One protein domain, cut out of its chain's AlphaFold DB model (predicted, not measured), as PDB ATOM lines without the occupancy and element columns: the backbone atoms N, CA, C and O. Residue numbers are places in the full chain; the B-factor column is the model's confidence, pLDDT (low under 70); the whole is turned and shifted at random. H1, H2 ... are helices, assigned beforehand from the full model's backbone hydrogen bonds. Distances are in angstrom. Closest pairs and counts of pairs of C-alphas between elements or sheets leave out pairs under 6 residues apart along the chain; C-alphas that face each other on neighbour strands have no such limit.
ATOM      1  N   THR A   5      36.140  -0.991   7.416       65.44
ATOM      2  CA  THR A   5      36.302  -0.251   8.674       65.44
ATOM      3  C   THR A   5      35.466  -0.837   9.812       65.44
ATOM      4  O   THR A   5      35.962  -1.010  10.921       65.44
ATOM      5  N   TYR A   6      34.209  -1.198   9.543       57.75
ATOM      6  CA  TYR A   6      33.340  -1.825  10.543       57.75
ATOM      7  C   TYR A   6      33.773  -3.254  10.864       57.75
ATOM      8  O   TYR A   6      33.570  -3.715  11.983       57.75
ATOM      9  N   GLN A   7      34.399  -3.936   9.905       64.44
ATOM     10  CA  GLN A   7      34.963  -5.264  10.115       64.44
ATOM     11  C   GLN A   7      36.149  -5.211  11.091       64.44
ATOM     12  O   GLN A   7      36.172  -5.963  12.060       64.44
ATOM     13  N   THR A   8      37.063  -4.251  10.912       63.59
ATOM     14  CA  THR A   8      38.210  -4.041  11.813       63.59
ATOM     15  C   THR A   8      37.782  -3.598  13.211       63.59
ATOM     16  O   THR A   8      38.308  -4.087  14.208       63.59
ATOM     17  N   ILE A   9      36.801  -2.696  13.305       65.56
ATOM     18  CA  ILE A   9      36.255  -2.270  14.599       65.56
ATOM     19  C   ILE A   9      35.551  -3.449  15.285       65.56
ATOM     20  O   ILE A   9      35.737  -3.661  16.479       65.56
ATOM     21  N   GLY A  10      34.801  -4.253  14.525       60.31
ATOM     22  CA  GLY A  10      34.155  -5.468  15.011       60.31
ATOM     23  C   GLY A  10      35.151  -6.468  15.592       60.31
ATOM     24  O   GLY A  10      34.939  -6.924  16.710       60.31
ATOM     25  N   GLU A  11      36.252  -6.765  14.899       61.03
ATOM     26  CA  GLU A  11      37.307  -7.682  15.369       61.03
ATOM     27  C   GLU A  11      37.995  -7.226  16.665       61.03
ATOM     28  O   GLU A  11      38.445  -8.066  17.445       61.03
ATOM     29  N   LEU A  12      38.043  -5.916  16.926       60.19
ATOM     30  CA  LEU A  12      38.646  -5.354  18.136       60.19
ATOM     31  C   LEU A  12      37.760  -5.541  19.381       60.19
ATOM     32  O   LEU A  12      38.257  -5.548  20.510       60.19
ATOM     33  N   PHE A  13      36.448  -5.710  19.193       60.50
ATOM     34  CA  PHE A  13      35.520  -5.948  20.291       60.50
ATOM     35  C   PHE A  13      35.536  -7.414  20.728       60.50
ATOM     36  O   PHE A  13      35.330  -8.341  19.944       60.50
ATOM     37  N   GLN A  14      35.681  -7.611  22.040       56.50
ATOM     38  CA  GLN A  14      35.709  -8.916  22.706       56.50
ATOM     39  C   GLN A  14      34.508  -9.813  22.341       56.50
ATOM     40  O   GLN A  14      34.640 -11.035  22.303       56.50
ATOM     41  N   ALA A  15      33.357  -9.215  22.008       60.84
ATOM     42  CA  ALA A  15      32.157  -9.917  21.553       60.84
ATOM     43  C   ALA A  15      32.354 -10.656  20.216       60.84
ATOM     44  O   ALA A  15      31.851 -11.765  20.051       60.84
ATOM     45  N   THR A  16      33.125 -10.093  19.282       59.59
ATOM     46  CA  THR A  16      33.387 -10.712  17.973       59.59
ATOM     47  C   THR A  16      34.475 -11.776  18.071       59.59
ATOM     48  O   THR A  16      34.360 -12.815  17.425       59.59
ATOM     49  N   TYR A  17      35.481 -11.584  18.936       57.66
ATOM     50  CA  TYR A  17      36.439 -12.643  19.287       57.66
ATOM     51  C   TYR A  17      35.729 -13.839  19.933       57.66
ATOM     52  O   TYR A  17      35.971 -14.984  19.553       57.66
ATOM     53  N   ALA A  18      34.795 -13.581  20.854       61.19
ATOM     54  CA  ALA A  18      33.973 -14.627  21.451       61.19
ATOM     55  C   ALA A  18      33.113 -15.339  20.394       61.19
ATOM     56  O   ALA A  18      33.109 -16.567  20.347       61.19
ATOM     57  N   ALA A  19      32.447 -14.597  19.500       62.78
ATOM     58  CA  ALA A  19      31.619 -15.169  18.435       62.78
ATOM     59  C   ALA A  19      32.424 -16.026  17.437       62.78
ATOM     60  O   ALA A  19      32.023 -17.151  17.140       62.78
ATOM     61  N   ASN A  20      33.586 -15.549  16.970       61.69
ATOM     62  CA  ASN A  20      34.484 -16.327  16.104       61.69
ATOM     63  C   ASN A  20      35.092 -17.535  16.829       61.69
ATOM     64  O   ASN A  20      35.286 -18.589  16.218       61.69
ATOM     65  N   GLY A  21      35.365 -17.404  18.128       61.75
ATOM     66  CA  GLY A  21      35.781 -18.509  18.987       61.75
ATOM     67  C   GLY A  21      34.728 -19.614  19.020       61.75
ATOM     68  O   GLY A  21      35.039 -20.755  18.682       61.75
ATOM     69  N   TYR A  22      33.470 -19.278  19.322       60.47
ATOM     70  CA  TYR A  22      32.360 -20.239  19.301       60.47
ATOM     71  C   TYR A  22      32.144 -20.853  17.914       60.47
ATOM     72  O   TYR A  22      31.975 -22.065  17.811       60.47
ATOM     73  N   TYR A  23      32.221 -20.059  16.844       60.12
ATOM     74  CA  TYR A  23      32.100 -20.569  15.476       60.12
ATOM     75  C   TYR A  23      33.214 -21.575  15.133       60.12
ATOM     76  O   TYR A  23      32.943 -22.639  14.581       60.12
ATOM     77  N   THR A  24      34.456 -21.290  15.539       60.59
ATOM     78  CA  THR A  24      35.608 -22.188  15.343       60.59
ATOM     79  C   THR A  24      35.487 -23.476  16.161       60.59
ATOM     80  O   THR A  24      35.878 -24.536  15.675       60.59
ATOM     81  N   ILE A  25      34.934 -23.395  17.378       63.03
ATOM     82  CA  ILE A  25      34.696 -24.545  18.267       63.03
ATOM     83  C   ILE A  25      33.578 -25.451  17.733       63.03
ATOM     84  O   ILE A  25      33.703 -26.668  17.817       63.03
ATOM     85  N   ILE A  26      32.514 -24.880  17.159       64.00
ATOM     86  CA  ILE A  26      31.347 -25.637  16.675       64.00
ATOM     87  C   ILE A  26      31.593 -26.266  15.293       64.00
ATOM     88  O   ILE A  26      31.160 -27.390  15.056       64.00
ATOM     89  N   PHE A  27      32.292 -25.577  14.386       63.97
ATOM     90  CA  PHE A  27      32.475 -26.031  12.997       63.97
ATOM     91  C   PHE A  27      33.859 -26.622  12.688       63.97
ATOM     92  O   PHE A  27      34.122 -26.965  11.538       63.97
ATOM     93  N   GLY A  28      34.742 -26.767  13.682       61.03
ATOM     94  CA  GLY A  28      36.037 -27.428  13.485       61.03
ATOM     95  C   GLY A  28      36.943 -26.679  12.504       61.03
ATOM     96  O   GLY A  28      37.436 -27.252  11.536       61.03
ATOM     97  N   GLY A  29      37.147 -25.379  12.726       66.06
ATOM     98  CA  GLY A  29      38.072 -24.588  11.911       66.06
ATOM     99  C   GLY A  29      39.536 -24.985  12.150       66.06
ATOM    100  O   GLY A  29      39.911 -25.343  13.263       66.06
ATOM    101  N   VAL A  30      40.385 -24.845  11.124       60.59
ATOM    102  CA  VAL A  30      41.811 -25.269  11.051       60.59
ATOM    103  C   VAL A  30      42.721 -24.753  12.191       60.59
ATOM    104  O   VAL A  30      43.868 -25.165  12.310       60.59
ATOM    105  N   SER A  31      42.226 -23.851  13.046       64.81
ATOM    106  CA  SER A  31      42.941 -23.256  14.186       64.81
ATOM    107  C   SER A  31      42.329 -23.609  15.554       64.81
ATOM    108  O   SER A  31      42.671 -22.982  16.562       64.81
ATOM    109  N   LEU A  32      41.418 -24.587  15.619       69.06
ATOM    110  CA  LEU A  32      40.726 -24.975  16.851       69.06
ATOM    111  C   LEU A  32      41.689 -25.498  17.925       69.06
ATOM    112  O   LEU A  32      41.611 -25.064  19.072       69.06
ATOM    113  N   GLU A  33      42.648 -26.345  17.551       72.19
ATOM    114  CA  GLU A  33      43.657 -26.874  18.480       72.19
ATOM    115  C   GLU A  33      44.465 -25.747  19.138       72.19
ATOM    116  O   GLU A  33      44.620 -25.702  20.359       72.19
ATOM    117  N   ARG A  34      44.910 -24.768  18.339       76.94
ATOM    118  CA  ARG A  34      45.665 -23.610  18.832       76.94
ATOM    119  C   ARG A  34      44.818 -22.725  19.754       76.94
ATOM    120  O   ARG A  34      45.324 -22.252  20.771       76.94
ATOM    121  N   ASN A  35      43.540 -22.530  19.433       76.00
ATOM    122  CA  ASN A  35      42.622 -21.745  20.260       76.00
ATOM    123  C   ASN A  35      42.322 -22.436  21.599       76.00
ATOM    124  O   ASN A  35      42.347 -21.775  22.635       76.00
ATOM    125  N   ILE A  36      42.110 -23.756  21.604       80.38
ATOM    126  CA  ILE A  36      41.897 -24.538  22.831       80.38
ATOM    127  C   ILE A  36      43.133 -24.471  23.733       80.38
ATOM    128  O   ILE A  36      42.998 -24.196  24.924       80.38
ATOM    129  N   ILE A  37      44.338 -24.649  23.179       84.25
ATOM    130  CA  ILE A  37      45.588 -24.525  23.947       84.25
ATOM    131  C   ILE A  37      45.711 -23.119  24.547       84.25
ATOM    132  O   ILE A  37      45.997 -22.980  25.736       84.25
ATOM    133  N   SER A  38      45.441 -22.074  23.760       80.31
ATOM    134  CA  SER A  38      45.477 -20.692  24.249       80.31
ATOM    135  C   SER A  38      44.476 -20.455  25.385       80.31
ATOM    136  O   SER A  38      44.814 -19.812  26.379       80.31
ATOM    137  N   LEU A  39      43.257 -20.988  25.273       85.19
ATOM    138  CA  LEU A  39      42.233 -20.883  26.313       85.19
ATOM    139  C   LEU A  39      42.641 -21.625  27.592       85.19
ATOM    140  O   LEU A  39      42.507 -21.071  28.684       85.19
ATOM    141  N   LEU A  40      43.195 -22.833  27.469       87.56
ATOM    142  CA  LEU A  40      43.695 -23.606  28.608       87.56
ATOM    143  C   LEU A  40      44.805 -22.856  29.358       87.56
ATOM    144  O   LEU A  40      44.788 -22.813  30.589       87.56
ATOM    145  N   VAL A  41      45.724 -22.208  28.636       89.56
ATOM    146  CA  VAL A  41      46.788 -21.389  29.242       89.56
ATOM    147  C   VAL A  41      46.206 -20.201  30.011       89.56
ATOM    148  O   VAL A  41      46.611 -19.955  31.148       89.56
ATOM    149  N   ILE A  42      45.225 -19.490  29.444       91.25
ATOM    150  CA  ILE A  42      44.574 -18.350  30.114       91.25
ATOM    151  C   ILE A  42      43.878 -18.796  31.408       91.25
ATOM    152  O   ILE A  42      44.028 -18.149  32.451       91.25
ATOM    153  N   VAL A  43      43.148 -19.914  31.371       93.75
ATOM    154  CA  VAL A  43      42.479 -20.479  32.555       93.75
ATOM    155  C   VAL A  43      43.502 -20.862  33.627       93.75
ATOM    156  O   VAL A  43      43.326 -20.505  34.792       93.75
ATOM    157  N   LEU A  44      44.598 -21.517  33.237       94.38
ATOM    158  CA  LEU A  44      45.659 -21.936  34.152       94.38
ATOM    159  C   LEU A  44      46.329 -20.742  34.852       94.38
ATOM    160  O   LEU A  44      46.490 -20.747  36.075       94.38
ATOM    161  N   VAL A  45      46.657 -19.682  34.107       94.25
ATOM    162  CA  VAL A  45      47.214 -18.444  34.679       94.25
ATOM    163  C   VAL A  45      46.218 -17.790  35.641       94.25
ATOM    164  O   VAL A  45      46.595 -17.379  36.740       94.25
ATOM    165  N   THR A  46      44.937 -17.750  35.275       93.69
ATOM    166  CA  THR A  46      43.881 -17.164  36.115       93.69
ATOM    167  C   THR A  46      43.737 -17.915  37.441       93.69
ATOM    168  O   THR A  46      43.671 -17.293  38.504       93.69
ATOM    169  N   GLN A  47      43.754 -19.251  37.406       90.06
ATOM    170  CA  GLN A  47      43.710 -20.082  38.611       90.06
ATOM    171  C   GLN A  47      44.934 -19.861  39.505       90.06
ATOM    172  O   GLN A  47      44.781 -19.705  40.717       90.06
ATOM    173  N   LEU A  48      46.137 -19.778  38.927       93.56
ATOM    174  CA  LEU A  48      47.358 -19.483  39.683       93.56
ATOM    175  C   LEU A  48      47.257 -18.141  40.416       93.56
ATOM    176  O   LEU A  48      47.537 -18.074  41.616       93.56
ATOM    177  N   VAL A  49      46.814 -17.085  39.729       93.06
ATOM    178  CA  VAL A  49      46.633 -15.754  40.330       93.06
ATOM    179  C   VAL A  49      45.578 -15.787  41.437       93.06
ATOM    180  O   VAL A  49      45.806 -15.237  42.520       93.06
ATOM    181  N   ALA A  50      44.455 -16.474  41.216       91.94
ATOM    182  CA  ALA A  50      43.401 -16.627  42.217       91.94
ATOM    183  C   ALA A  50      43.916 -17.343  43.477       91.94
ATOM    184  O   ALA A  50      43.728 -16.848  44.590       91.94
ATOM    185  N   VAL A  51      44.642 -18.455  43.318       92.88
ATOM    186  CA  VAL A  51      45.224 -19.211  44.436       92.88
ATOM    187  C   VAL A  51      46.255 -18.379  45.193       92.88
ATOM    188  O   VAL A  51      46.209 -18.337  46.422       92.88
ATOM    189  N   LYS A  52      47.159 -17.669  44.503       91.94
ATOM    190  CA  LYS A  52      48.132 -16.778  45.165       91.94
ATOM    191  C   LYS A  52      47.431 -15.680  45.959       91.94
ATOM    192  O   LYS A  52      47.788 -15.437  47.110       91.94
ATOM    193  N   THR A  53      46.406 -15.068  45.378       85.88
ATOM    194  CA  THR A  53      45.625 -14.011  46.031       85.88
ATOM    195  C   THR A  53      44.928 -14.535  47.286       85.88
ATOM    196  O   THR A  53      44.994 -13.902  48.343       85.88
ATOM    197  N   LEU A  54      44.309 -15.717  47.209       86.69
ATOM    198  CA  LEU A  54      43.667 -16.361  48.354       86.69
ATOM    199  C   LEU A  54      44.676 -16.777  49.429       86.69
ATOM    200  O   LEU A  54      44.413 -16.554  50.608       86.69
ATOM    201  N   ALA A  55      45.836 -17.311  49.045       84.12
ATOM    202  CA  ALA A  55      46.895 -17.685  49.979       84.12
ATOM    203  C   ALA A  55      47.433 -16.465  50.743       84.12
ATOM    204  O   ALA A  55      47.508 -16.491  51.972       84.12
ATOM    205  N   ILE A  56      47.723 -15.362  50.043       84.19
ATOM    206  CA  ILE A  56      48.174 -14.110  50.667       84.19
ATOM    207  C   ILE A  56      47.086 -13.560  51.598       84.19
ATOM    208  O   ILE A  56      47.362 -13.244  52.757       84.19
ATOM    209  N   LYS A  57      45.832 -13.495  51.137       77.25
ATOM    210  CA  LYS A  57      44.707 -13.010  51.950       77.25
ATOM    211  C   LYS A  57      44.468 -13.892  53.183       77.25
ATOM    212  O   LYS A  57      44.192 -13.367  54.264       77.25
ATOM    213  N   GLY A  58      44.615 -15.209  53.046       74.19
ATOM    214  CA  GLY A  58      44.533 -16.180  54.138       74.19
ATOM    215  C   GLY A  58      45.646 -15.995  55.168       74.19
ATOM    216  O   GLY A  58      45.367 -15.916  56.364       74.19
ATOM    217  N   MET A  59      46.891 -15.816  54.720       68.25
ATOM    218  CA  MET A  59      48.033 -15.534  55.598       68.25
ATOM    219  C   MET A  59      47.897 -14.201  56.347       68.25
ATOM    220  O   MET A  59      48.189 -14.133  57.542       68.25
ATOM    221  N   VAL A  60      47.426 -13.144  55.677       62.66
ATOM    222  CA  VAL A  60      47.177 -11.835  56.310       62.66
ATOM    223  C   VAL A  60      46.078 -11.944  57.371       62.66
ATOM    224  O   VAL A  60      46.204 -11.369  58.455       62.66
ATOM    225  N   LYS A  61      45.023 -12.725  57.105       59.38
ATOM    226  CA  LYS A  61      43.956 -12.966  58.085       59.38
ATOM    227  C   LYS A  61      44.437 -13.815  59.271       59.38
ATOM    228  O   LYS A  61      44.090 -13.494  60.407       59.38
ATOM    229  N   GLY A  62      45.288 -14.815  59.034       58.78
ATOM    230  CA  GLY A  62      45.922 -15.623  60.082       58.78
ATOM    231  C   GLY A  62      46.851 -14.813  60.996       58.78
ATOM    232  O   GLY A  62      46.762 -14.932  62.217       58.78
ATOM    233  N   ARG A  63      47.666 -13.907  60.433       55.97
ATOM    234  CA  ARG A  63      48.552 -13.015  61.209       55.97
ATOM    235  C   ARG A  63      47.800 -12.014  62.089       55.97
ATOM    236  O   ARG A  63      48.238 -11.734  63.198       55.97
ATOM    237  N   ARG A  64      46.655 -11.480  61.646       52.50
ATOM    238  CA  ARG A  64      45.846 -10.572  62.485       52.50
ATOM    239  C   ARG A  64      45.273 -11.276  63.718       52.50
ATOM    240  O   ARG A  64      45.176 -10.657  64.770       52.50
ATOM    241  N   SER A  65      44.940 -12.563  63.608       52.19
ATOM    242  CA  SER A  65      44.417 -13.340  64.736       52.19
ATOM    243  C   SER A  65      45.483 -13.702  65.773       52.19
ATOM    244  O   SER A  65      45.132 -13.877  66.937       52.19
ATOM    245  N   SER A  66      46.756 -13.829  65.382       51.25
ATOM    246  CA  SER A  66      47.845 -14.099  66.330       51.25
ATOM    247  C   SER A  66      48.266 -12.849  67.101       51.25
ATOM    248  O   SER A  66      48.590 -12.956  68.274       51.25
ATOM    249  N   VAL A  67      48.212 -11.663  66.482       54.22
ATOM    250  CA  VAL A  67      48.567 -10.396  67.151       54.22
ATOM    251  C   VAL A  67      47.526  -9.988  68.205       54.22
ATOM    252  O   VAL A  67      47.895  -9.447  69.236       54.22
ATOM    253  N   VAL A  68      46.239 -10.303  68.012       55.12
ATOM    254  CA  VAL A  68      45.180  -9.994  69.002       55.12
ATOM    255  C   VAL A  68      45.197 -10.942  70.212       55.12
ATOM    256  O   VAL A  68      44.647 -10.611  71.254       55.12
ATOM    257  N   LYS A  69      45.841 -12.113  70.109       53.38
ATOM    258  CA  LYS A  69      45.964 -13.057  71.234       53.38
ATOM    259  C   LYS A  69      47.131 -12.757  72.183       53.38
ATOM    260  O   LYS A  69      47.276 -13.472  73.166       53.38
ATOM    261  N   VAL A  70      47.946 -11.743  71.895       52.69
ATOM    262  CA  VAL A  70      49.032 -11.288  72.775       52.69
ATOM    263  C   VAL A  70      48.601  -9.964  73.416       52.69
ATOM    264  O   VAL A  70      49.096  -8.898  73.058       52.69
TER     265      VAL A  70
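Overview. This is residues 5 to 70 of the 71 residues of an uncharacterized protein of Bacillus thuringiensis (UniProt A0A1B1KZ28). The long helix H3 is an arm, with H2 making a corner at its beginning and short H1 off H2's other end. The 66 printed residues, with named helices H1 to H3, are all helix in class. The whole is extended, with radius of gyration of the C-alphas 20.7 A and spans of 65 by 28 by 14 A.

Along the chain. H1, residues 5 to 12, spans 11.0 A from C-alpha 5 (36.302, -0.251, 8.674). H2, residues 14 to 27, spans 19.9 A. H3, residues 32 to 67, spans 53.0 A to C-alpha 67 (48.567, -10.396, 67.151).

Arrangement. H1 and H2 are close but not clearly touching, about perpendicular at 80 degrees; their closest C-alphas, Gly 10 and Thr 16, are 6.1 A apart. By residues 21 to 25 alone, H2 only just touches H3, with 3 C-alpha pairs within 8 A, the closest Thr 24 and Leu 32 at 6.0 A. They run opposite ways at a steep tilt of 55 degrees. Every helix O i to N i+4 pair is within hydrogen-bond range.

Size, cuts and confidence. The printed part has no cut; both links are tight. Residues 37 to 70 stand free. pLDDT is under 70 in residues 5 to 32 and 59 to 70.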